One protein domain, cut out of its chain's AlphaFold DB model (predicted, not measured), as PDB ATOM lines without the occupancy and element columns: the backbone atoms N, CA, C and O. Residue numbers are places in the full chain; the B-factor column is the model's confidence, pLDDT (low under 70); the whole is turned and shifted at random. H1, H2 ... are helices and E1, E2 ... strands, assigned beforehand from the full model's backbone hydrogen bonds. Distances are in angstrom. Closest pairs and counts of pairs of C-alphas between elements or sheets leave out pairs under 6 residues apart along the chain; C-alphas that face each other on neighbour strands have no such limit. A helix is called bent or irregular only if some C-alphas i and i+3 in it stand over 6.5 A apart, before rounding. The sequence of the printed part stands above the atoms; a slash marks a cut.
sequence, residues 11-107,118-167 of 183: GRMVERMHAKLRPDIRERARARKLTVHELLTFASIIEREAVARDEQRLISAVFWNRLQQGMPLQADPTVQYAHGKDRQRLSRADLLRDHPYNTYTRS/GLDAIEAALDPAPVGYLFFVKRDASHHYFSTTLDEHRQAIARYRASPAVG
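Overview. This is residues 11 to 107 and 118 to 167 of the 183 residues of the protein "Endolytic transglycosylase MltG" of Candidatus Rokubacteria bacterium (UniProt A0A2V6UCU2). Three helices, H3, H4 and H7, pack together as a core; on one side of it the small hairpin E1 and E2 lies between H4 and H8, and at the opposite end of the long axis lie H2 and H1, with residues 11 to 16 of H1 sticking out. H5 and the short H6, with their loops, form a lobe off the core, where H5 packs on residues 45 to 49 of H3. The printed part has 147 residues, with eight named helices and two named strands in the order H1 H2 H3 H4 H5 H6 H7 E1 E2 H8; it is mostly helix, and its sheet, E1 - E2, is antiparallel. It is compact, with a radius of gyration of the C-alphas of 16.1 A and spans of 47 by 33 by 29 A.

Arrangement. H1, residues 11 to 20, is close to but not clearly touching H7, residues 119 to 126; their closest C-alphas, of Lys 20 and Leu 119, are 7.3 A apart. H2, residues 23 to 31, touches H7 at a shallow tilt of 29 degrees, the same way, closest at the C-alphas of Ala 29 and Leu 126, 6.5 A. H3, residues 36 to 49, is the hub; it touches H7 at a steep tilt of 69 degrees, only just short of about perpendicular, closest at the C-alphas of Ala 43 and Ile 122, 5.0 A. H2 and H3 touch only at the corner, and only just, with 3 pairs of C-alphas within 8 A, the closest being Ala 29 and Leu 39, 6.6 A. H4, residues 53 to 68, is irregular, with C-alphas 54 and 57 7.0 A apart; its residues 53 to 60 touch H7, closest at the C-alphas of Arg 57 and Ala 124, 4.9 A. Residues 46 to 49 of H3 touch H4, closest at the C-alphas of Ile 46 and Gln 56, 6.3 A. H5, residues 76 to 82, touches H3 at a steep tilt of 59 degrees, closest at the C-alphas of Arg 48 and Pro 77, 6.2 A. H6, residues 92 to 96, is close to but not clearly touching H5, closest at the C-alphas of Val 79 and Leu 95, 6.7 A. E1, residues 135 to 138, and E2, residues 144 to 147, form a hairpin, with N 137 and O 145 2.9 A apart and N 145 and O 137 2.8 A apart, within hydrogen-bond range. The closest C-alphas of H4 and E1, Val 62 and Phe 135, are 6.4 A apart; those of E2 and H8, residues 150 to 162, are Ser 147 and His 153, 5.5 A. H4 and H8 are apart. Every O i to N i+4 pair is within hydrogen-bond range in H1, H2, H3, H5, H6, H7 and H8, and 10 of 12 are in H4.

Along the chain. H1 begins at C-alpha 11, (23.843, 21.615, -70.918). H4, the longest helix, measures 23.7 A from C-alpha 53 at (25.247, 32.712, -45.279); H3 measures 20.2 A and H8 18.4 A. H8 ends at C-alpha 162, (21.271, 56.626, -36.210).

Size, cuts and confidence. The C-alphas of Gly 11 and Ala 162, the two farthest apart, are 49.4 A apart. Residues 108 to 117 are not printed, and C-alphas 107 and 118 are 24.4 A apart across this cut, in the link from H6 to H7. Of the links printed whole, none is long. The mean pLDDT of the printed part is 93.0; residues 164 to 167 are under 70.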
ATOM      1  N   GLY A  11      24.235  22.994 -71.212       95.62
ATOM      2  CA  GLY A  11      23.843  21.615 -70.918       95.62
ATOM      3  C   GLY A  11      24.528  21.089 -69.656       95.62
ATOM      4  O   GLY A  11      23.857  20.644 -68.728       95.62
ATOM      5  N   ARG A  12      25.850  21.268 -69.542       95.12
ATOM      6  CA  ARG A  12      26.604  20.871 -68.339       95.12
ATOM      7  C   ARG A  12      26.187  21.629 -67.079       95.12
ATOM      8  O   ARG A  12      26.209  21.060 -65.986       95.12
ATOM      9  N   MET A  13      25.835  22.911 -67.194       93.50
ATOM     10  CA  MET A  13      25.337  23.700 -66.058       93.50
ATOM     11  C   MET A  13      23.989  23.161 -65.562       93.50
ATOM     12  O   MET A  13      23.813  22.972 -64.356       93.50
ATOM     13  N   VAL A  14      23.074  22.851 -66.486       93.31
ATOM     14  CA  VAL A  14      21.766  22.259 -66.176       93.31
ATOM     15  C   VAL A  14      21.934  20.861 -65.580       93.31
ATOM     16  O   VAL A  14      21.399  20.593 -64.508       93.31
ATOM     17  N   GLU A  15      22.740  19.992 -66.188       94.94
ATOM     18  CA  GLU A  15      23.047  18.653 -65.660       94.94
ATOM     19  C   GLU A  15      23.584  18.719 -64.227       94.94
ATOM     20  O   GLU A  15      23.130  17.985 -63.346       94.94
ATOM     21  N   ARG A  16      24.507  19.651 -63.957       94.38
ATOM     22  CA  ARG A  16      25.049  19.859 -62.614       94.38
ATOM     23  C   ARG A  16      23.967  20.288 -61.625       94.38
ATOM     24  O   ARG A  16      23.947  19.770 -60.510       94.38
ATOM     25  N   MET A  17      23.073  21.201 -62.007       93.62
ATOM     26  CA  MET A  17      21.932  21.590 -61.173       93.62
ATOM     27  C   MET A  17      21.029  20.385 -60.887       93.62
ATOM     28  O   MET A  17      20.701  20.125 -59.730       93.62
ATOM     29  N   HIS A  18      20.679  19.603 -61.910       91.62
ATOM     30  CA  HIS A  18      19.858  18.402 -61.755       91.62
ATOM     31  C   HIS A  18      20.495  17.379 -60.810       91.62
ATOM     32  O   HIS A  18      19.792  16.840 -59.959       91.62
ATOM     33  N   ALA A  19      21.810  17.167 -60.912       94.00
ATOM     34  CA  ALA A  19      22.557  16.282 -60.023       94.00
ATOM     35  C   ALA A  19      22.598  16.788 -58.571       94.00
ATOM     36  O   ALA A  19      22.630  15.991 -57.634       94.00
ATOM     37  N   LYS A  20      22.593  18.111 -58.360       94.06
ATOM     38  CA  LYS A  20      22.512  18.710 -57.019       94.06
ATOM     39  C   LYS A  20      21.106  18.653 -56.430       94.06
ATOM     40  O   LYS A  20      20.990  18.499 -55.220       94.06
ATOM     41  N   LEU A  21      20.064  18.700 -57.258       94.19
ATOM     42  CA  LEU A  21      18.670  18.465 -56.869       94.19
ATOM     43  C   LEU A  21      18.397  16.965 -56.689       94.19
ATOM     44  O   LEU A  21      17.633  16.352 -57.446       94.19
ATOM     45  N   ARG A  22      19.053  16.389 -55.679       95.25
ATOM     46  CA  ARG A  22      18.933  14.985 -55.279       95.25
ATOM     47  C   ARG A  22      17.472  14.600 -54.965       95.25
ATOM     48  O   ARG A  22      16.653  15.482 -54.688       95.25
ATOM     49  N   PRO A  23      17.128  13.297 -54.980       96.38
ATOM     50  CA  PRO A  23      15.775  12.833 -54.669       96.38
ATOM     51  C   PRO A  23      15.216  13.360 -53.337       96.38
ATOM     52  O   PRO A  23      14.066  13.787 -53.311       96.38
ATOM     53  N   ASP A  24      16.038  13.437 -52.284       96.62
ATOM     54  CA  ASP A  24      15.641  13.940 -50.960       96.62
ATOM     55  C   ASP A  24      15.214  15.418 -50.986       96.62
ATOM     56  O   ASP A  24      14.206  15.796 -50.389       96.62
ATOM     57  N   ILE A  25      15.926  16.261 -51.743       97.38
ATOM     58  CA  ILE A  25      15.574  17.679 -51.925       97.38
ATOM     59  C   ILE A  25      14.229  17.796 -52.643       97.38
ATOM     60  O   ILE A  25      13.378  18.597 -52.254       97.38
ATOM     61  N   ARG A  26      14.012  16.984 -53.685       96.88
ATOM     62  CA  ARG A  26      12.755  16.983 -54.449       96.88
ATOM     63  C   ARG A  26      11.580  16.509 -53.597       96.88
ATOM     64  O   ARG A  26      10.487  17.052 -53.724       96.88
ATOM     65  N   GLU A  27      11.794  15.521 -52.739       97.75
ATOM     66  CA  GLU A  27      10.788  15.032 -51.801       97.75
ATOM     67  C   GLU A  27      10.431  16.092 -50.753       97.75
ATOM     68  O   GLU A  27       9.256  16.415 -50.585       97.75
ATOM     69  N   ARG A  28      11.434  16.727 -50.133       98.12
ATOM     70  CA  ARG A  28      11.222  17.841 -49.194       98.12
ATOM     71  C   ARG A  28      10.502  19.022 -49.849       98.12
ATOM     72  O   ARG A  28       9.625  19.616 -49.226       98.12
ATOM     73  N   ALA A  29      10.807  19.330 -51.111       97.88
ATOM     74  CA  ALA A  29      10.091  20.351 -51.877       97.88
ATOM     75  C   ALA A  29       8.604  20.008 -52.033       97.88
ATOM     76  O   ALA A  29       7.744  20.831 -51.721       97.88
ATOM     77  N   ARG A  30       8.289  18.764 -52.422       97.69
ATOM     78  CA  ARG A  30       6.903  18.279 -52.525       97.69
ATOM     79  C   ARG A  30       6.181  18.318 -51.180       97.69
ATOM     80  O   ARG A  30       5.033  18.748 -51.137       97.69
ATOM     81  N   ALA A  31       6.848  17.942 -50.087       97.31
ATOM     82  CA  ALA A  31       6.288  18.033 -48.737       97.31
ATOM     83  C   ALA A  31       5.944  19.484 -48.344       97.31
ATOM     84  O   ALA A  31       4.968  19.731 -47.639       97.31
ATOM     85  N   ARG A  32       6.701  20.459 -48.864       95.75
ATOM     86  CA  ARG A  32       6.430  21.902 -48.748       95.75
ATOM     87  C   ARG A  32       5.446  22.439 -49.799       95.75
ATOM     88  O   ARG A  32       5.220  23.643 -49.835       95.75
ATOM     89  N   LYS A  33       4.849  21.572 -50.626       96.69
ATOM     90  CA  LYS A  33       3.960  21.928 -51.748       96.69
ATOM     91  C   LYS A  33       4.619  22.841 -52.790       96.69
ATOM     92  O   LYS A  33       3.940  23.642 -53.416       96.69
ATOM     93  N   LEU A  34       5.932  22.707 -52.976       97.56
ATOM     94  CA  LEU A  34       6.685  23.414 -54.004       97.56
ATOM     95  C   LEU A  34       7.009  22.472 -55.164       97.56
ATOM     96  O   LEU A  34       7.524  21.363 -54.978       97.56
ATOM     97  N   THR A  35       6.779  22.945 -56.381       97.94
ATOM     98  CA  THR A  35       7.438  22.395 -57.566       97.94
ATOM     99  C   THR A  35       8.940  22.701 -57.526       97.94
ATOM    100  O   THR A  35       9.405  23.579 -56.801       97.94
ATOM    101  N   VAL A  36       9.733  22.000 -58.342       96.81
ATOM    102  CA  VAL A  36      11.172  22.310 -58.474       96.81
ATOM    103  C   VAL A  36      11.382  23.742 -58.970       96.81
ATOM    104  O   VAL A  36      12.293  24.420 -58.507       96.81
ATOM    105  N   HIS A  37      10.527  24.207 -59.881       97.88
ATOM    106  CA  HIS A  37      10.582  25.573 -60.390       97.88
ATOM    107  C   HIS A  37      10.342  26.594 -59.276       97.88
ATOM    108  O   HIS A  37      11.146  27.502 -59.103       97.88
ATOM    109  N   GLU A  38       9.307  26.407 -58.455       98.50
ATOM    110  CA  GLU A  38       9.025  27.289 -57.314       98.50
ATOM    111  C   GLU A  38      10.109  27.227 -56.237       98.50
ATOM    112  O   GLU A  38      10.467  28.264 -55.683       98.50
ATOM    113  N   LEU A  39      10.683  26.047 -55.974       98.56
ATOM    114  CA  LEU A  39      11.828  25.910 -55.075       98.56
ATOM    115  C   LEU A  39      13.014  26.747 -55.562       98.56
ATOM    116  O   LEU A  39      13.589  27.503 -54.783       98.56
ATOM    117  N   LEU A  40      13.380  26.628 -56.841       98.38
ATOM    118  CA  LEU A  40      14.481  27.401 -57.416       98.38
ATOM    119  C   LEU A  40      14.161  28.896 -57.439       98.38
ATOM    120  O   LEU A  40      15.045  29.710 -57.168       98.38
ATOM    121  N   THR A  41      12.905  29.263 -57.697       98.75
ATOM    122  CA  THR A  41      12.439  30.648 -57.612       98.75
ATOM    123  C   THR A  41      12.657  31.193 -56.215       98.75
ATOM    124  O   THR A  41      13.320  32.215 -56.045       98.75
ATOM    125  N   PHE A  42      12.171  30.476 -55.208       98.62
ATOM    126  CA  PHE A  42      12.254  30.909 -53.828       98.62
ATOM    127  C   PHE A  42      13.705  30.976 -53.327       98.62
ATOM    128  O   PHE A  42      14.128  31.993 -52.773       98.62
ATOM    129  N   ALA A  43      14.508  29.952 -53.626       98.44
ATOM    130  CA  ALA A  43      15.931  29.920 -53.307       98.44
ATOM    131  C   ALA A  43      16.710  31.059 -53.987       98.44
ATOM    132  O   ALA A  43      17.612  31.627 -53.379       98.44
ATOM    133  N   SER A  44      16.355  31.441 -55.219       98.44
ATOM    134  CA  SER A  44      17.026  32.544 -55.921       98.44
ATOM    135  C   SER A  44      16.789  33.910 -55.273       98.44
ATOM    136  O   SER A  44      17.664  34.771 -55.338       98.44
ATOM    137  N   ILE A  45      15.637  34.104 -54.621       98.31
ATOM    138  CA  ILE A  45      15.344  35.326 -53.862       98.31
ATOM    139  C   ILE A  45      16.199  35.346 -52.591       98.31
ATOM    140  O   ILE A  45      16.873  36.339 -52.331       98.31
ATOM    141  N   ILE A  46      16.247  34.230 -51.853       98.06
ATOM    142  CA  ILE A  46      17.070  34.089 -50.639       98.06
ATOM    143  C   ILE A  46      18.557  34.314 -50.949       98.06
ATOM    144  O   ILE A  46      19.214  35.076 -50.248       98.06
ATOM    145  N   GLU A  47      19.075  33.702 -52.020       96.81
ATOM    146  CA  GLU A  47      20.467  33.867 -52.475       96.81
ATOM    147  C   GLU A  47      20.817  35.338 -52.725       96.81
ATOM    148  O   GLU A  47      21.938  35.772 -52.472       96.81
ATOM    149  N   ARG A  48      19.863  36.116 -53.243       95.25
ATOM    150  CA  ARG A  48      20.086  37.517 -53.599       95.25
ATOM    151  C   ARG A  48      19.955  38.484 -52.428       95.25
ATOM    152  O   ARG A  48      20.549  39.557 -52.506       95.25
ATOM    153  N   GLU A  49      19.203  38.123 -51.395       93.62
ATOM    154  CA  GLU A  49      19.045  38.916 -50.169       93.62
ATOM    155  C   GLU A  49      20.169  38.659 -49.158       93.62
ATOM    156  O   GLU A  49      20.682  39.579 -48.522       93.62
ATOM    157  N   ALA A  50      20.578  37.397 -49.012       89.06
ATOM    158  CA  ALA A  50      21.557  37.006 -48.013       89.06
ATOM    159  C   ALA A  50      22.979  37.394 -48.441       89.06
ATOM    160  O   ALA A  50      23.591  36.750 -49.294       89.06
ATOM    161  N   VAL A  51      23.540  38.421 -47.800       84.94
ATOM    162  CA  VAL A  51      24.981  38.710 -47.894       84.94
ATOM    163  C   VAL A  51      25.769  37.741 -47.010       84.94
ATOM    164  O   VAL A  51      26.800  37.217 -47.432       84.94
ATOM    165  N   ALA A  52      25.270  37.478 -45.800       88.69
ATOM    166  CA  ALA A  52      25.832  36.512 -44.866       88.69
ATOM    167  C   ALA A  52      25.088  35.165 -44.962       88.69
ATOM    168  O   ALA A  52      23.856  35.116 -44.972       88.69
ATOM    169  N   ARG A  53      25.832  34.054 -45.071       90.50
ATOM    170  CA  ARG A  53      25.247  32.712 -45.279       90.50
ATOM    171  C   ARG A  53      24.425  32.229 -44.083       90.50
ATOM    172  O   ARG A  53      23.444  31.517 -44.263       90.50
ATOM    173  N   ASP A  54      24.807  32.626 -42.877       93.19
ATOM    174  CA  ASP A  54      24.128  32.291 -41.624       93.19
ATOM    175  C   ASP A  54      22.732  32.929 -41.499       93.19
ATOM    176  O   ASP A  54      21.877  32.396 -40.791       93.19
ATOM    177  N   GLU A  55      22.440  33.993 -42.254       96.38
ATOM    178  CA  GLU A  55      21.113  34.619 -42.283       96.38
ATOM    179  C   GLU A  55      20.136  33.973 -43.278       96.38
ATOM    180  O   GLU A  55      18.937  34.250 -43.214       96.38
ATOM    181  N   GLN A  56      20.589  33.077 -44.166       97.38
ATOM    182  CA  GLN A  56      19.729  32.489 -45.207       97.38
ATOM    183  C   GLN A  56      18.480  31.809 -44.630       97.38
ATOM    184  O   GLN A  56      17.379  31.980 -45.159       97.38
ATOM    185  N   ARG A  57      18.618  31.078 -43.516       98.31
ATOM    186  CA  ARG A  57      17.484  30.416 -42.847       98.31
ATOM    187  C   ARG A  57      16.523  31.413 -42.194       98.31
ATOM    188  O   ARG A  57      15.323  31.149 -42.163       98.31
ATOM    189  N   LEU A  58      17.021  32.547 -41.700       98.38
ATOM    190  CA  LEU A  58      16.198  33.611 -41.112       98.38
ATOM    191  C   LEU A  58      15.428  34.378 -42.195       98.38
ATOM    192  O   LEU A  58      14.226  34.594 -42.060       98.38
ATOM    193  N   ILE A  59      16.094  34.722 -43.299       97.88
ATOM    194  CA  ILE A  59      15.468  35.349 -44.471       97.88
ATOM    195  C   ILE A  59      14.412  34.413 -45.071       97.88
ATOM    196  O   ILE A  59      13.292  34.839 -45.355       97.88
ATOM    197  N   SER A  60      14.728  33.117 -45.193       98.44
ATOM    198  CA  SER A  60      13.755  32.110 -45.623       98.44
ATOM    199  C   SER A  60      12.529  32.067 -44.707       98.44
ATOM    200  O   SER A  60      11.404  32.051 -45.208       98.44
ATOM    201  N   ALA A  61      12.725  32.114 -43.384       98.44
ATOM    202  CA  ALA A  61      11.627  32.143 -42.421       98.44
ATOM    203  C   ALA A  61      10.720  33.362 -42.631       98.44
ATOM    204  O   ALA A  61       9.504  33.202 -42.707       98.44
ATOM    205  N   VAL A  62      11.292  34.557 -42.816       98.44
ATOM    206  CA  VAL A  62      10.510  35.774 -43.091       98.44
ATOM    207  C   VAL A  62       9.628  35.604 -44.322       98.44
ATOM    208  O   VAL A  62       8.428  35.881 -44.269       98.44
ATOM    209  N   PHE A  63      10.192  35.129 -45.430       98.25
ATOM    210  CA  PHE A  63       9.421  34.968 -46.655       98.25
ATOM    211  C   PHE A  63       8.377  33.853 -46.564       98.25
ATOM    212  O   PHE A  63       7.257  34.053 -47.029       98.25
ATOM    213  N   TRP A  64       8.680  32.723 -45.918       98.06
ATOM    214  CA  TRP A  64       7.682  31.681 -45.658       98.06
ATOM    215  C   TRP A  64       6.520  32.204 -44.813       98.06
ATOM    216  O   TRP A  64       5.362  32.011 -45.189       98.06
ATOM    217  N   ASN A  65       6.817  32.907 -43.719       98.12
ATOM    218  CA  ASN A  65       5.805  33.487 -42.840       98.12
ATOM    219  C   ASN A  65       4.926  34.491 -43.600       98.12
ATOM    220  O   ASN A  65       3.703  34.466 -43.471       98.12
ATOM    221  N   ARG A  66       5.530  35.328 -44.457       97.38
ATOM    222  CA  ARG A  66       4.792  36.252 -45.330       97.38
ATOM    223  C   ARG A  66       3.881  35.519 -46.312       97.38
ATOM    224  O   ARG A  66       2.703  35.857 -46.392       97.38
ATOM    225  N   LEU A  67       4.387  34.503 -47.016       96.50
ATOM    226  CA  LEU A  67       3.592  33.707 -47.961       96.50
ATOM    227  C   LEU A  67       2.394  33.046 -47.275       96.50
ATOM    228  O   LEU A  67       1.284  33.096 -47.799       96.50
ATOM    229  N   GLN A  68       2.601  32.474 -46.087       95.50
ATOM    230  CA  GLN A  68       1.539  31.837 -45.307       95.50
ATOM    231  C   GLN A  68       0.461  32.827 -44.846       95.50
ATOM    232  O   GLN A  68      -0.702  32.449 -44.741       95.50
ATOM    233  N   GLN A  69       0.826  34.092 -44.617       95.38
ATOM    234  CA  GLN A  69      -0.106  35.166 -44.257       95.38
ATOM    235  C   GLN A  69      -0.666  35.925 -45.475       95.38
ATOM    236  O   GLN A  69      -1.349  36.937 -45.311       95.38
ATOM    237  N   GLY A  70      -0.364  35.491 -46.704       94.00
ATOM    238  CA  GLY A  70      -0.779  36.187 -47.929       94.00
ATOM    239  C   GLY A  70      -0.133  37.567 -48.119       94.00
ATOM    240  O   GLY A  70      -0.591  38.363 -48.943       94.00
ATOM    241  N   MET A  71       0.930  37.866 -47.369       93.38
ATOM    242  CA  MET A  71       1.674  39.116 -47.476       93.38
ATOM    243  C   MET A  71       2.555  39.109 -48.737       93.38
ATOM    244  O   MET A  71       3.168  38.085 -49.055       93.38
ATOM    245  N   PRO A  72       2.685  40.246 -49.444       94.75
ATOM    246  CA  PRO A  72       3.682  40.383 -50.500       94.75
ATOM    247  C   PRO A  72       5.100  40.199 -49.941       94.75
ATOM    248  O   PRO A  72       5.390  40.620 -48.817       94.75
ATOM    249  N   LEU A  73       6.001  39.595 -50.724       96.12
ATOM    250  CA  LEU A  73       7.376  39.353 -50.268       96.12
ATOM    251  C   LEU A  73       8.147  40.660 -50.076       96.12
ATOM    252  O   LEU A  73       8.866  40.776 -49.089       96.12
ATOM    253  N   GLN A  74       7.932  41.640 -50.964       95.31
ATOM    254  CA  GLN A  74       8.619  42.941 -50.975       95.31
ATOM    255  C   GLN A  74      10.146  42.792 -50.995       95.31
ATOM    256  O   GLN A  74      10.856  43.436 -50.231       95.31
ATOM    257  N   ALA A  75      10.640  41.904 -51.857       95.12
ATOM    258  CA  ALA A  75      12.064  41.644 -52.017       95.12
ATOM    259  C   ALA A  75      12.646  42.556 -53.108       95.12
ATOM    260  O   ALA A  75      12.268  42.464 -54.281       95.12
ATOM    261  N   ASP A  76      13.595  43.417 -52.742       93.31
ATOM    262  CA  ASP A  76      14.253  44.351 -53.666       93.31
ATOM    263  C   ASP A  76      14.884  43.652 -54.884       93.31
ATOM    264  O   ASP A  76      14.704  44.139 -56.009       93.31
ATOM    265  N   PRO A  77      15.563  42.492 -54.743       95.50
ATOM    266  CA  PRO A  77      16.149  41.787 -55.875       95.50
ATOM    267  C   PRO A  77      15.150  41.404 -56.968       95.50
ATOM    268  O   PRO A  77      15.533  41.337 -58.136       95.50
ATOM    269  N   THR A  78      13.871  41.183 -56.641       97.31
ATOM    270  CA  THR A  78      12.878  40.822 -57.663       97.31
ATOM    271  C   THR A  78      12.487  42.032 -58.515       97.31
ATOM    272  O   THR A  78      12.283  41.901 -59.722       97.31
ATOM    273  N   VAL A  79      12.462  43.230 -57.922       95.50
ATOM    274  CA  VAL A  79      12.252  44.502 -58.636       95.50
ATOM    275  C   VAL A  79      13.501  44.902 -59.424       95.50
ATOM    276  O   VAL A  79      13.403  45.366 -60.559       95.50
ATOM    277  N   GLN A  80      14.694  44.669 -58.869       95.25
ATOM    278  CA  GLN A  80      15.948  44.846 -59.603       95.25
ATOM    279  C   GLN A  80      15.983  43.968 -60.857       95.25
ATOM    280  O   GLN A  80      16.297  44.465 -61.938       95.25
ATOM    281  N   TYR A  81      15.600  42.694 -60.732       96.62
ATOM    282  CA  TYR A  81      15.490  41.774 -61.863       96.62
ATOM    283  C   TYR A  81      14.464  42.262 -62.896       96.62
ATOM    284  O   TYR A  81      14.774  42.331 -64.084       96.62
ATOM    285  N   ALA A  82      13.281  42.695 -62.444       95.38
ATOM    286  CA  ALA A  82      12.215  43.231 -63.296       95.38
ATOM    287  C   ALA A  82      12.642  44.418 -64.179       95.38
ATOM    288  O   ALA A  82      12.046  44.660 -65.228       95.38
ATOM    289  N   HIS A  83      13.640  45.187 -63.744       93.12
ATOM    290  CA  HIS A  83      14.053  46.424 -64.404       93.12
ATOM    291  C   HIS A  83      15.501  46.407 -64.907       93.12
ATOM    292  O   HIS A  83      16.001  47.452 -65.319       93.12
ATOM    293  N   GLY A  84      16.190  45.261 -64.869       92.00
ATOM    294  CA  GLY A  84      17.599  45.169 -65.277       92.00
ATOM    295  C   GLY A  84      18.542  46.018 -64.411       92.00
ATOM    296  O   GLY A  84      19.580  46.481 -64.876       92.00
ATOM    297  N   LYS A  85      18.172  46.250 -63.147       89.62
ATOM    298  CA  LYS A  85      18.849  47.131 -62.186       89.62
ATOM    299  C   LYS A  85      19.686  46.334 -61.184       89.62
ATOM    300  O   LYS A  85      19.538  46.502 -59.975       89.62
ATOM    301  N   ASP A  86      20.551  45.444 -61.672       86.50
ATOM    302  CA  ASP A  86      21.311  44.534 -60.803       86.50
ATOM    303  C   ASP A  86      22.118  45.300 -59.741       86.50
ATOM    304  O   ASP A  86      22.988  46.107 -60.069       86.50
ATOM    305  N   ARG A  87      21.795  45.064 -58.460       79.50
ATOM    306  CA  ARG A  87      22.415  45.713 -57.286       79.50
ATOM    307  C   ARG A  87      22.355  47.245 -57.293       79.50
ATOM    308  O   ARG A  87      23.079  47.897 -56.540       79.50
ATOM    309  N   GLN A  88      21.487  47.833 -58.112       85.62
ATOM    310  CA  GLN A  88      21.279  49.273 -58.140       85.62
ATOM    311  C   GLN A  88      20.214  49.686 -57.128       85.62
ATOM    312  O   GLN A  88      19.317  48.925 -56.760       85.62
ATOM    313  N   ARG A  89      20.302  50.944 -56.694       83.69
ATOM    314  CA  ARG A  89      19.306  51.549 -55.817       83.69
ATOM    315  C   ARG A  89      17.968  51.664 -56.550       83.69
ATOM    316  O   ARG A  89      17.905  52.221 -57.644       83.69
ATOM    317  N   LEU A  90      16.906  51.208 -55.899       86.12
ATOM    318  CA  LEU A  90      15.540  51.367 -56.379       86.12
ATOM    319  C   LEU A  90      14.968  52.712 -55.927       86.12
ATOM    320  O   LEU A  90      15.190  53.172 -54.803       86.12
ATOM    321  N   SER A  91      14.243  53.369 -56.825       88.88
ATOM    322  CA  SER A  91      13.416  54.528 -56.505       88.88
ATOM    323  C   SER A  91      12.019  54.081 -56.075       88.88
ATOM    324  O   SER A  91      11.580  52.976 -56.385       88.88
ATOM    325  N   ARG A  92      11.254  54.971 -55.434       86.88
ATOM    326  CA  ARG A  92       9.841  54.702 -55.123       86.88
ATOM    327  C   ARG A  92       9.016  54.395 -56.380       86.88
ATOM    328  O   ARG A  92       8.093  53.592 -56.312       86.88
ATOM    329  N   ALA A  93       9.347  55.017 -57.511       89.06
ATOM    330  CA  ALA A  93       8.676  54.757 -58.781       89.06
ATOM    331  C   ALA A  93       8.946  53.332 -59.292       89.06
ATOM    332  O   ALA A  93       8.031  52.708 -59.819       89.06
ATOM    333  N   ASP A  94      10.156  52.802 -59.083       89.50
ATOM    334  CA  ASP A  94      10.489  51.416 -59.439       89.50
ATOM    335  C   ASP A  94       9.655  50.424 -58.619       89.50
ATOM    336  O   ASP A  94       9.044  49.520 -59.177       89.50
ATOM    337  N   LEU A  95       9.555  50.637 -57.303       90.50
ATOM    338  CA  LEU A  95       8.811  49.742 -56.402       90.50
ATOM    339  C   LEU A  95       7.313  49.664 -56.720       90.50
ATOM    340  O   LEU A  95       6.678  48.647 -56.461       90.50
ATOM    341  N   LEU A  96       6.737  50.734 -57.271       90.44
ATOM    342  CA  LEU A  96       5.308  50.820 -57.582       90.44
ATOM    343  C   LEU A  96       4.980  50.465 -59.036       90.44
ATOM    344  O   LEU A  96       3.805  50.372 -59.388       90.44
ATOM    345  N   ARG A  97       5.992  50.287 -59.891       90.19
ATOM    346  CA  ARG A  97       5.787  49.949 -61.296       90.19
ATOM    347  C   ARG A  97       5.312  48.505 -61.410       90.19
ATOM    348  O   ARG A  97       6.003  47.591 -60.964       90.19
ATOM    349  N   ASP A  98       4.153  48.289 -62.028       91.56
ATOM    350  CA  ASP A  98       3.646  46.929 -62.198       91.56
ATOM    351  C   ASP A  98       4.559  46.107 -63.117       91.56
ATOM    352  O   ASP A  98       4.977  46.552 -64.189       91.56
ATOM    353  N   HIS A  99       4.880  44.899 -62.663       96.25
ATOM    354  CA  HIS A  99       5.649  43.905 -63.393       96.25
ATOM    355  C   HIS A  99       5.413  42.521 -62.761       96.25
ATOM    356  O   HIS A  99       5.299  42.440 -61.537       96.25
ATOM    357  N   PRO A 100       5.407  41.407 -63.523       97.44
ATOM    358  CA  PRO A 100       5.199  40.067 -62.963       97.44
ATOM    359  C   PRO A 100       6.180  39.657 -61.859       97.44
ATOM    360  O   PRO A 100       5.807  38.915 -60.959       97.44
ATOM    361  N   TYR A 101       7.412  40.165 -61.906       97.88
ATOM    362  CA  TYR A 101       8.443  39.937 -60.883       97.88
ATOM    363  C   TYR A 101       8.423  40.961 -59.732       97.88
ATOM    364  O   TYR A 101       9.232  40.864 -58.811       97.88
ATOM    365  N   ASN A 102       7.540  41.961 -59.756       96.81
ATOM    366  CA  ASN A 102       7.481  42.949 -58.688       96.81
ATOM    367  C   ASN A 102       6.688  42.402 -57.488       96.81
ATOM    368  O   ASN A 102       5.459  42.442 -57.450       96.81
ATOM    369  N   THR A 103       7.413  41.929 -56.474       96.56
ATOM    370  CA  THR A 103       6.835  41.368 -55.244       96.56
ATOM    371  C   THR A 103       6.364  42.426 -54.238       96.56
ATOM    372  O   THR A 103       5.919  42.077 -53.143       96.56
ATOM    373  N   TYR A 104       6.438  43.717 -54.587       94.44
ATOM    374  CA  TYR A 104       5.763  44.793 -53.858       94.44
ATOM    375  C   TYR A 104       4.311  44.961 -54.305       94.44
ATOM    376  O   TYR A 104       3.455  45.287 -53.482       94.44
ATOM    377  N   THR A 105       4.030  44.756 -55.595       91.38
ATOM    378  CA  THR A 105       2.688  44.934 -56.171       91.38
ATOM    379  C   THR A 105       1.927  43.620 -56.317       91.38
ATOM    380  O   THR A 105       0.698  43.642 -56.396       91.38
ATOM    381  N   ARG A 106       2.626  42.478 -56.331       92.50
ATOM    382  CA  ARG A 106       2.045  41.140 -56.501       92.50
ATOM    383  C   ARG A 106       2.431  40.227 -55.336       92.50
ATOM    384  O   ARG A 106       3.605  40.120 -54.986       92.50
ATOM    385  N   SER A 107       1.437  39.572 -54.738       93.06
ATOM    386  CA  SER A 107       1.646  38.560 -53.694       93.06
ATOM    387  C   SER A 107       2.060  37.213 -54.292       93.06
ATOM    388  O   SER A 107       1.747  36.917 -55.444       93.06
ATOM    389  N   GLY A 118      22.690  28.887 -55.000       95.56
ATOM    390  CA  GLY A 118      23.563  27.860 -54.447       95.56
ATOM    391  C   GLY A 118      22.780  26.763 -53.721       95.56
ATOM    392  O   GLY A 118      21.589  26.895 -53.438       95.56
ATOM    393  N   LEU A 119      23.467  25.668 -53.377       95.88
ATOM    394  CA  LEU A 119      22.849  24.576 -52.618       95.88
ATOM    395  C   LEU A 119      22.391  25.044 -51.228       95.88
ATOM    396  O   LEU A 119      21.305  24.671 -50.809       95.88
ATOM    397  N   ASP A 120      23.159  25.909 -50.564       96.44
ATOM    398  CA  ASP A 120      22.808  26.429 -49.235       96.44
ATOM    399  C   ASP A 120      21.486  27.213 -49.254       96.44
ATOM    400  O   ASP A 120      20.637  27.007 -48.391       96.44
ATOM    401  N   ALA A 121      21.249  28.034 -50.286       97.94
ATOM    402  CA  ALA A 121      19.989  28.760 -50.439       97.94
ATOM    403  C   ALA A 121      18.807  27.820 -50.739       97.94
ATOM    404  O   ALA A 121      17.699  28.049 -50.255       97.94
ATOM    405  N   ILE A 122      19.038  26.746 -51.507       98.00
ATOM    406  CA  ILE A 122      18.037  25.695 -51.754       98.00
ATOM    407  C   ILE A 122      17.688  24.969 -50.450       98.00
ATOM    408  O   ILE A 122      16.512  24.753 -50.160       98.00
ATOM    409  N   GLU A 123      18.689  24.608 -49.651       97.62
ATOM    410  CA  GLU A 123      18.485  23.955 -48.357       97.62
ATOM    411  C   GLU A 123      17.763  24.892 -47.376       97.62
ATOM    412  O   GLU A 123      16.790  24.481 -46.743       97.62
ATOM    413  N   ALA A 124      18.152  26.172 -47.320       98.25
ATOM    414  CA  ALA A 124      17.487  27.185 -46.503       98.25
ATOM    415  C   ALA A 124      16.021  27.390 -46.911       98.25
ATOM    416  O   ALA A 124      15.167  27.514 -46.040       98.25
ATOM    417  N   ALA A 125      15.706  27.364 -48.212       98.19
ATOM    418  CA  ALA A 125      14.333  27.444 -48.714       98.19
ATOM    419  C   ALA A 125      13.439  26.290 -48.211       98.19
ATOM    420  O   ALA A 125      12.234  26.475 -48.020       98.19
ATOM    421  N   LEU A 126      14.017  25.105 -47.990       98.25
ATOM    422  CA  LEU A 126      13.314  23.909 -47.509       98.25
ATOM    423  C   LEU A 126      13.273  23.800 -45.978       98.25
ATOM    424  O   LEU A 126      12.349  23.186 -45.430       98.25
ATOM    425  N   ASP A 127      14.268  24.369 -45.300       97.88
ATOM    426  CA  ASP A 127      14.430  24.353 -43.846       97.88
ATOM    427  C   ASP A 127      14.661  25.767 -43.270       97.88
ATOM    428  O   ASP A 127      15.768  26.101 -42.820       97.88
ATOM    429  N   PRO A 128      13.619  26.624 -43.282       97.88
ATOM    430  CA  PRO A 128      13.677  27.931 -42.643       97.88
ATOM    431  C   PRO A 128      13.907  27.801 -41.136       97.88
ATOM    432  O   PRO A 128      13.529  26.812 -40.506       97.88
ATOM    433  N   ALA A 129      14.474  28.844 -40.533       98.38
ATOM    434  CA  ALA A 129      14.585  28.922 -39.083       98.38
ATOM    435  C   ALA A 129      13.182  28.898 -38.428       98.38
ATOM    436  O   ALA A 129      12.257  29.521 -38.955       98.38
ATOM    437  N   PRO A 130      13.002  28.229 -37.274       97.56
ATOM    438  CA  PRO A 130      11.709  28.120 -36.592       97.56
ATOM    439  C   PRO A 130      11.387  29.401 -35.802       97.56
ATOM    440  O   PRO A 130      11.315  29.396 -34.575       97.56
ATOM    441  N   VAL A 131      11.244  30.523 -36.507       98.19
ATOM    442  CA  VAL A 131      11.035  31.862 -35.936       98.19
ATOM    443  C   VAL A 131       9.870  32.574 -36.618       98.19
ATOM    444  O   VAL A 131       9.642  32.419 -37.815       98.19
ATOM    445  N   GLY A 132       9.150  33.402 -35.860       97.06
ATOM    446  CA  GLY A 132       7.989  34.163 -36.335       97.06
ATOM    447  C   GLY A 132       8.327  35.529 -36.935       97.06
ATOM    448  O   GLY A 132       7.529  36.454 -36.813       97.06
ATOM    449  N   TYR A 133       9.521  35.722 -37.499       98.12
ATOM    450  CA  TYR A 133       9.899  37.020 -38.065       98.12
ATOM    451  C   TYR A 133       9.113  37.318 -39.343       98.12
ATOM    452  O   TYR A 133       8.869  36.429 -40.157       98.12
ATOM    453  N   LEU A 134       8.736  38.582 -39.520       96.75
ATOM    454  CA  LEU A 134       8.004  39.089 -40.686       96.75
ATOM    455  C   LEU A 134       8.738  40.231 -41.383       96.75
ATOM    456  O   LEU A 134       8.376  40.612 -42.497       96.75
ATOM    457  N   PHE A 135       9.763  40.788 -40.749       95.06
ATOM    458  CA  PHE A 135      10.503  41.926 -41.258       95.06
ATOM    459  C   PHE A 135      11.988  41.733 -41.000       95.06
ATOM    460  O   PHE A 135      12.385  41.134 -39.998       95.06
ATOM    461  N   PHE A 136      12.804  42.299 -41.880       95.06
ATOM    462  CA  PHE A 136      14.219  42.486 -41.625       95.06
ATOM    463  C   PHE A 136      14.687  43.810 -42.224       95.06
ATOM    464  O   PHE A 136      14.131  44.294 -43.207       95.06
ATOM    465  N   VAL A 137      15.672  44.435 -41.589       91.50
ATOM    466  CA  VAL A 137      16.313  45.665 -42.067       91.50
ATOM    467  C   VAL A 137      17.804  45.553 -41.839       91.50
ATOM    468  O   VAL A 137      18.240  44.936 -40.872       91.50
ATOM    469  N   LYS A 138      18.594  46.154 -42.722       88.12
ATOM    470  CA  LYS A 138      20.046  46.155 -42.606       88.12
ATOM    471  C   LYS A 138      20.487  46.647 -41.222       88.12
ATOM    472  O   LYS A 138      19.985  47.652 -40.726       88.12
ATOM    473  N   ARG A 139      21.424  45.928 -40.611       87.25
ATOM    474  CA  ARG A 139      22.113  46.310 -39.372       87.25
ATOM    475  C   ARG A 139      23.478  46.904 -39.686       87.25
ATOM    476  O   ARG A 139      23.817  47.972 -39.186       87.25
ATOM    477  N   ASP A 140      24.242  46.202 -40.512       85.88
ATOM    478  CA  ASP A 140      25.618  46.523 -40.891       85.88
ATOM    479  C   ASP A 140      25.880  46.077 -42.336       85.88
ATOM    480  O   ASP A 140      24.940  45.793 -43.070       85.88
ATOM    481  N   ALA A 141      27.133  46.062 -42.795       82.31
ATOM    482  CA  ALA A 141      27.463  45.734 -44.181       82.31
ATOM    483  C   ALA A 141      26.943  44.359 -44.642       82.31
ATOM    484  O   ALA A 141      26.610  44.242 -45.825       82.31
ATOM    485  N   SER A 142      26.853  43.376 -43.740       85.25
ATOM    486  CA  SER A 142      26.526  41.987 -44.074       85.25
ATOM    487  C   SER A 142      25.309  41.412 -43.349       85.25
ATOM    488  O   SER A 142      24.787  40.415 -43.833       85.25
ATOM    489  N   HIS A 143      24.855  42.014 -42.244       91.62
ATOM    490  CA  HIS A 143      23.772  41.467 -41.417       91.62
ATOM    491  C   HIS A 143      22.542  42.368 -41.326       91.62
ATOM    492  O   HIS A 143      22.592  43.577 -41.590       91.62
ATOM    493  N   HIS A 144      21.457  41.776 -40.833       93.75
ATOM    494  CA  HIS A 144      20.156  42.386 -40.636       93.75
ATOM    495  C   HIS A 144      19.680  42.277 -39.179       93.75
ATOM    496  O   HIS A 144      20.016  41.368 -38.423       93.75
ATOM    497  N   TYR A 145      18.852  43.235 -38.776       94.38
ATOM    498  CA  TYR A 145      17.930  43.066 -37.664       94.38
ATOM    499  C   TYR A 145      16.672  42.376 -38.175       94.38
ATOM    500  O   TYR A 145      16.142  42.776 -39.209       94.38
ATOM    501  N   PHE A 146      16.169  41.400 -37.423       96.25
ATOM    502  CA  PHE A 146      14.916  40.702 -37.703       96.25
ATOM    503  C   PHE A 146      13.850  41.106 -36.682       96.25
ATOM    504  O   PHE A 146      14.168  41.418 -35.533       96.25
ATOM    505  N   SER A 147      12.588  41.148 -37.101       97.06
ATOM    506  CA  SER A 147      11.476  41.603 -36.257       97.06
ATOM    507  C   SER A 147      10.183  40.871 -36.598       97.06
ATOM    508  O   SER A 147       9.944  40.515 -37.758       97.06
ATOM    509  N   THR A 148       9.337  40.649 -35.594       95.31
ATOM    510  CA  THR A 148       8.020  40.016 -35.758       95.31
ATOM    511  C   THR A 148       6.932  41.065 -35.941       95.31
ATOM    512  O   THR A 148       5.993  40.842 -36.701       95.31
ATOM    513  N   THR A 149       7.070  42.233 -35.309       93.38
ATOM    514  CA  THR A 149       6.078  43.312 -35.407       93.38
ATOM    515  C   THR A 149       6.575  44.496 -36.233       93.38
ATOM    516  O   THR A 149       7.777  44.724 -36.400       93.38
ATOM    517  N   LEU A 150       5.628  45.286 -36.750       91.12
ATOM    518  CA  LEU A 150       5.943  46.513 -37.481       91.12
ATOM    519  C   LEU A 150       6.605  47.563 -36.576       91.12
ATOM    520  O   LEU A 150       7.477  48.298 -37.032       91.12
ATOM    521  N   ASP A 151       6.230  47.622 -35.299       94.12
ATOM    522  CA  ASP A 151       6.798  48.590 -34.361       94.12
ATOM    523  C   ASP A 151       8.245  48.242 -33.986       94.12
ATOM    524  O   ASP A 151       9.102  49.127 -33.978       94.12
ATOM    525  N   GLU A 152       8.562  46.959 -33.782       94.94
ATOM    526  CA  GLU A 152       9.951  46.491 -33.657       94.94
ATOM    527  C   GLU A 152      10.768  46.838 -34.903       94.94
ATOM    528  O   GLU A 152      11.883  47.357 -34.800       94.94
ATOM    529  N   HIS A 153      10.194  46.611 -36.086       94.06
ATOM    530  CA  HIS A 153      10.853  46.924 -37.345       94.06
ATOM    531  C   HIS A 153      11.149  48.427 -37.466       94.06
ATOM    532  O   HIS A 153      12.284  48.805 -37.763       94.06
ATOM    533  N   ARG A 154      10.177  49.293 -37.138       91.50
ATOM    534  CA  ARG A 154      10.325  50.763 -37.051       91.50
ATOM    535  C   ARG A 154      11.464  51.182 -36.133       91.50
ATOM    536  O   ARG A 154      12.274  52.033 -36.507       91.50
ATOM    537  N   GLN A 155      11.575  50.551 -34.968       93.88
ATOM    538  CA  GLN A 155      12.683  50.803 -34.050       93.88
ATOM    539  C   GLN A 155      14.026  50.350 -34.635       93.88
ATOM    540  O   GLN A 155      15.011  51.082 -34.537       93.88
ATOM    541  N   ALA A 156      14.086  49.180 -35.277       92.06
ATOM    542  CA  ALA A 156      15.305  48.685 -35.915       92.06
ATOM    543  C   ALA A 156      15.793  49.615 -37.042       92.06
ATOM    544  O   ALA A 156      16.988  49.894 -37.139       92.06
ATOM    545  N   ILE A 157      14.875  50.177 -37.834       89.19
ATOM    546  CA  ILE A 157      15.197  51.181 -38.861       89.19
ATOM    547  C   ILE A 157      15.757  52.447 -38.228       89.19
ATOM    548  O   ILE A 157      16.774  52.961 -38.692       89.19
ATOM    549  N   ALA A 158      15.128  52.949 -37.161       90.00
ATOM    550  CA  ALA A 158      15.618  54.125 -36.452       90.00
ATOM    551  C   ALA A 158      17.051  53.905 -35.926       90.00
ATOM    552  O   ALA A 158      17.906  54.772 -36.102       90.00
ATOM    553  N   ARG A 159      17.345  52.715 -35.376       89.00
ATOM    554  CA  ARG A 159      18.698  52.325 -34.932       89.00
ATOM    555  C   ARG A 159      19.704  52.280 -36.084       89.00
ATOM    556  O   ARG A 159      20.816  52.789 -35.944       89.00
ATOM    557  N   TYR A 160      19.326  51.699 -37.221       85.88
ATOM    558  CA  TYR A 160      20.177  51.670 -38.412       85.88
ATOM    559  C   TYR A 160      20.482  53.087 -38.922       85.88
ATOM    560  O   TYR A 160      21.642  53.419 -39.153       85.88
ATOM    561  N   ARG A 161      19.465  53.956 -39.015       83.88
ATOM    562  CA  ARG A 161      19.621  55.354 -39.458       83.88
ATOM    563  C   ARG A 161      20.490  56.197 -38.512       83.88
ATOM    564  O   ARG A 161      21.149  57.119 -38.979       83.88
ATOM    565  N   ALA A 162      20.486  55.901 -37.212       84.25
ATOM    566  CA  ALA A 162      21.271  56.626 -36.210       84.25
ATOM    567  C   ALA A 162      22.738  56.162 -36.106       84.25
ATOM    568  O   ALA A 162      23.541  56.814 -35.440       84.25
ATOM    569  N   SER A 163      23.106  55.037 -36.729       75.75
ATOM    570  CA  SER A 163      24.436  54.442 -36.567       75.75
ATOM    571  C   SER A 163      25.511  55.183 -37.395       75.75
ATOM    572  O   SER A 163      25.339  55.351 -38.604       75.75
ATOM    573  N   PRO A 164      26.667  55.570 -36.807       64.06
ATOM    574  CA  PRO A 164      27.714  56.361 -37.478       64.06
ATOM    575  C   PRO A 164      28.434  55.623 -38.619       64.06
ATOM    576  O   PRO A 164      29.059  56.258 -39.466       64.06
ATOM    577  N   ALA A 165      28.297  54.295 -38.705       57.09
ATOM    578  CA  ALA A 165      28.728  53.500 -39.860       57.09
ATOM    579  C   ALA A 165      27.977  53.867 -41.162       57.09
ATOM    580  O   ALA A 165      28.425  53.524 -42.255       57.09
ATOM    581  N   VAL A 166      26.859  54.596 -41.061       54.81
ATOM    582  CA  VAL A 166      26.081  55.144 -42.182       54.81
ATOM    583  C   VAL A 166      26.467  56.617 -42.406       54.81
ATOM    584  O   VAL A 166      25.630  57.511 -42.507       54.81
ATOM    585  N   GLY A 167      27.769  56.902 -42.461       40.09
ATOM    586  CA  GLY A 167      28.288  58.208 -42.860       40.09
ATOM    587  C   GLY A 167      27.923  58.519 -44.315       40.09
ATOM    588  O   GLY A 167      28.581  58.053 -45.239       40.09
TER     589      GLY A 167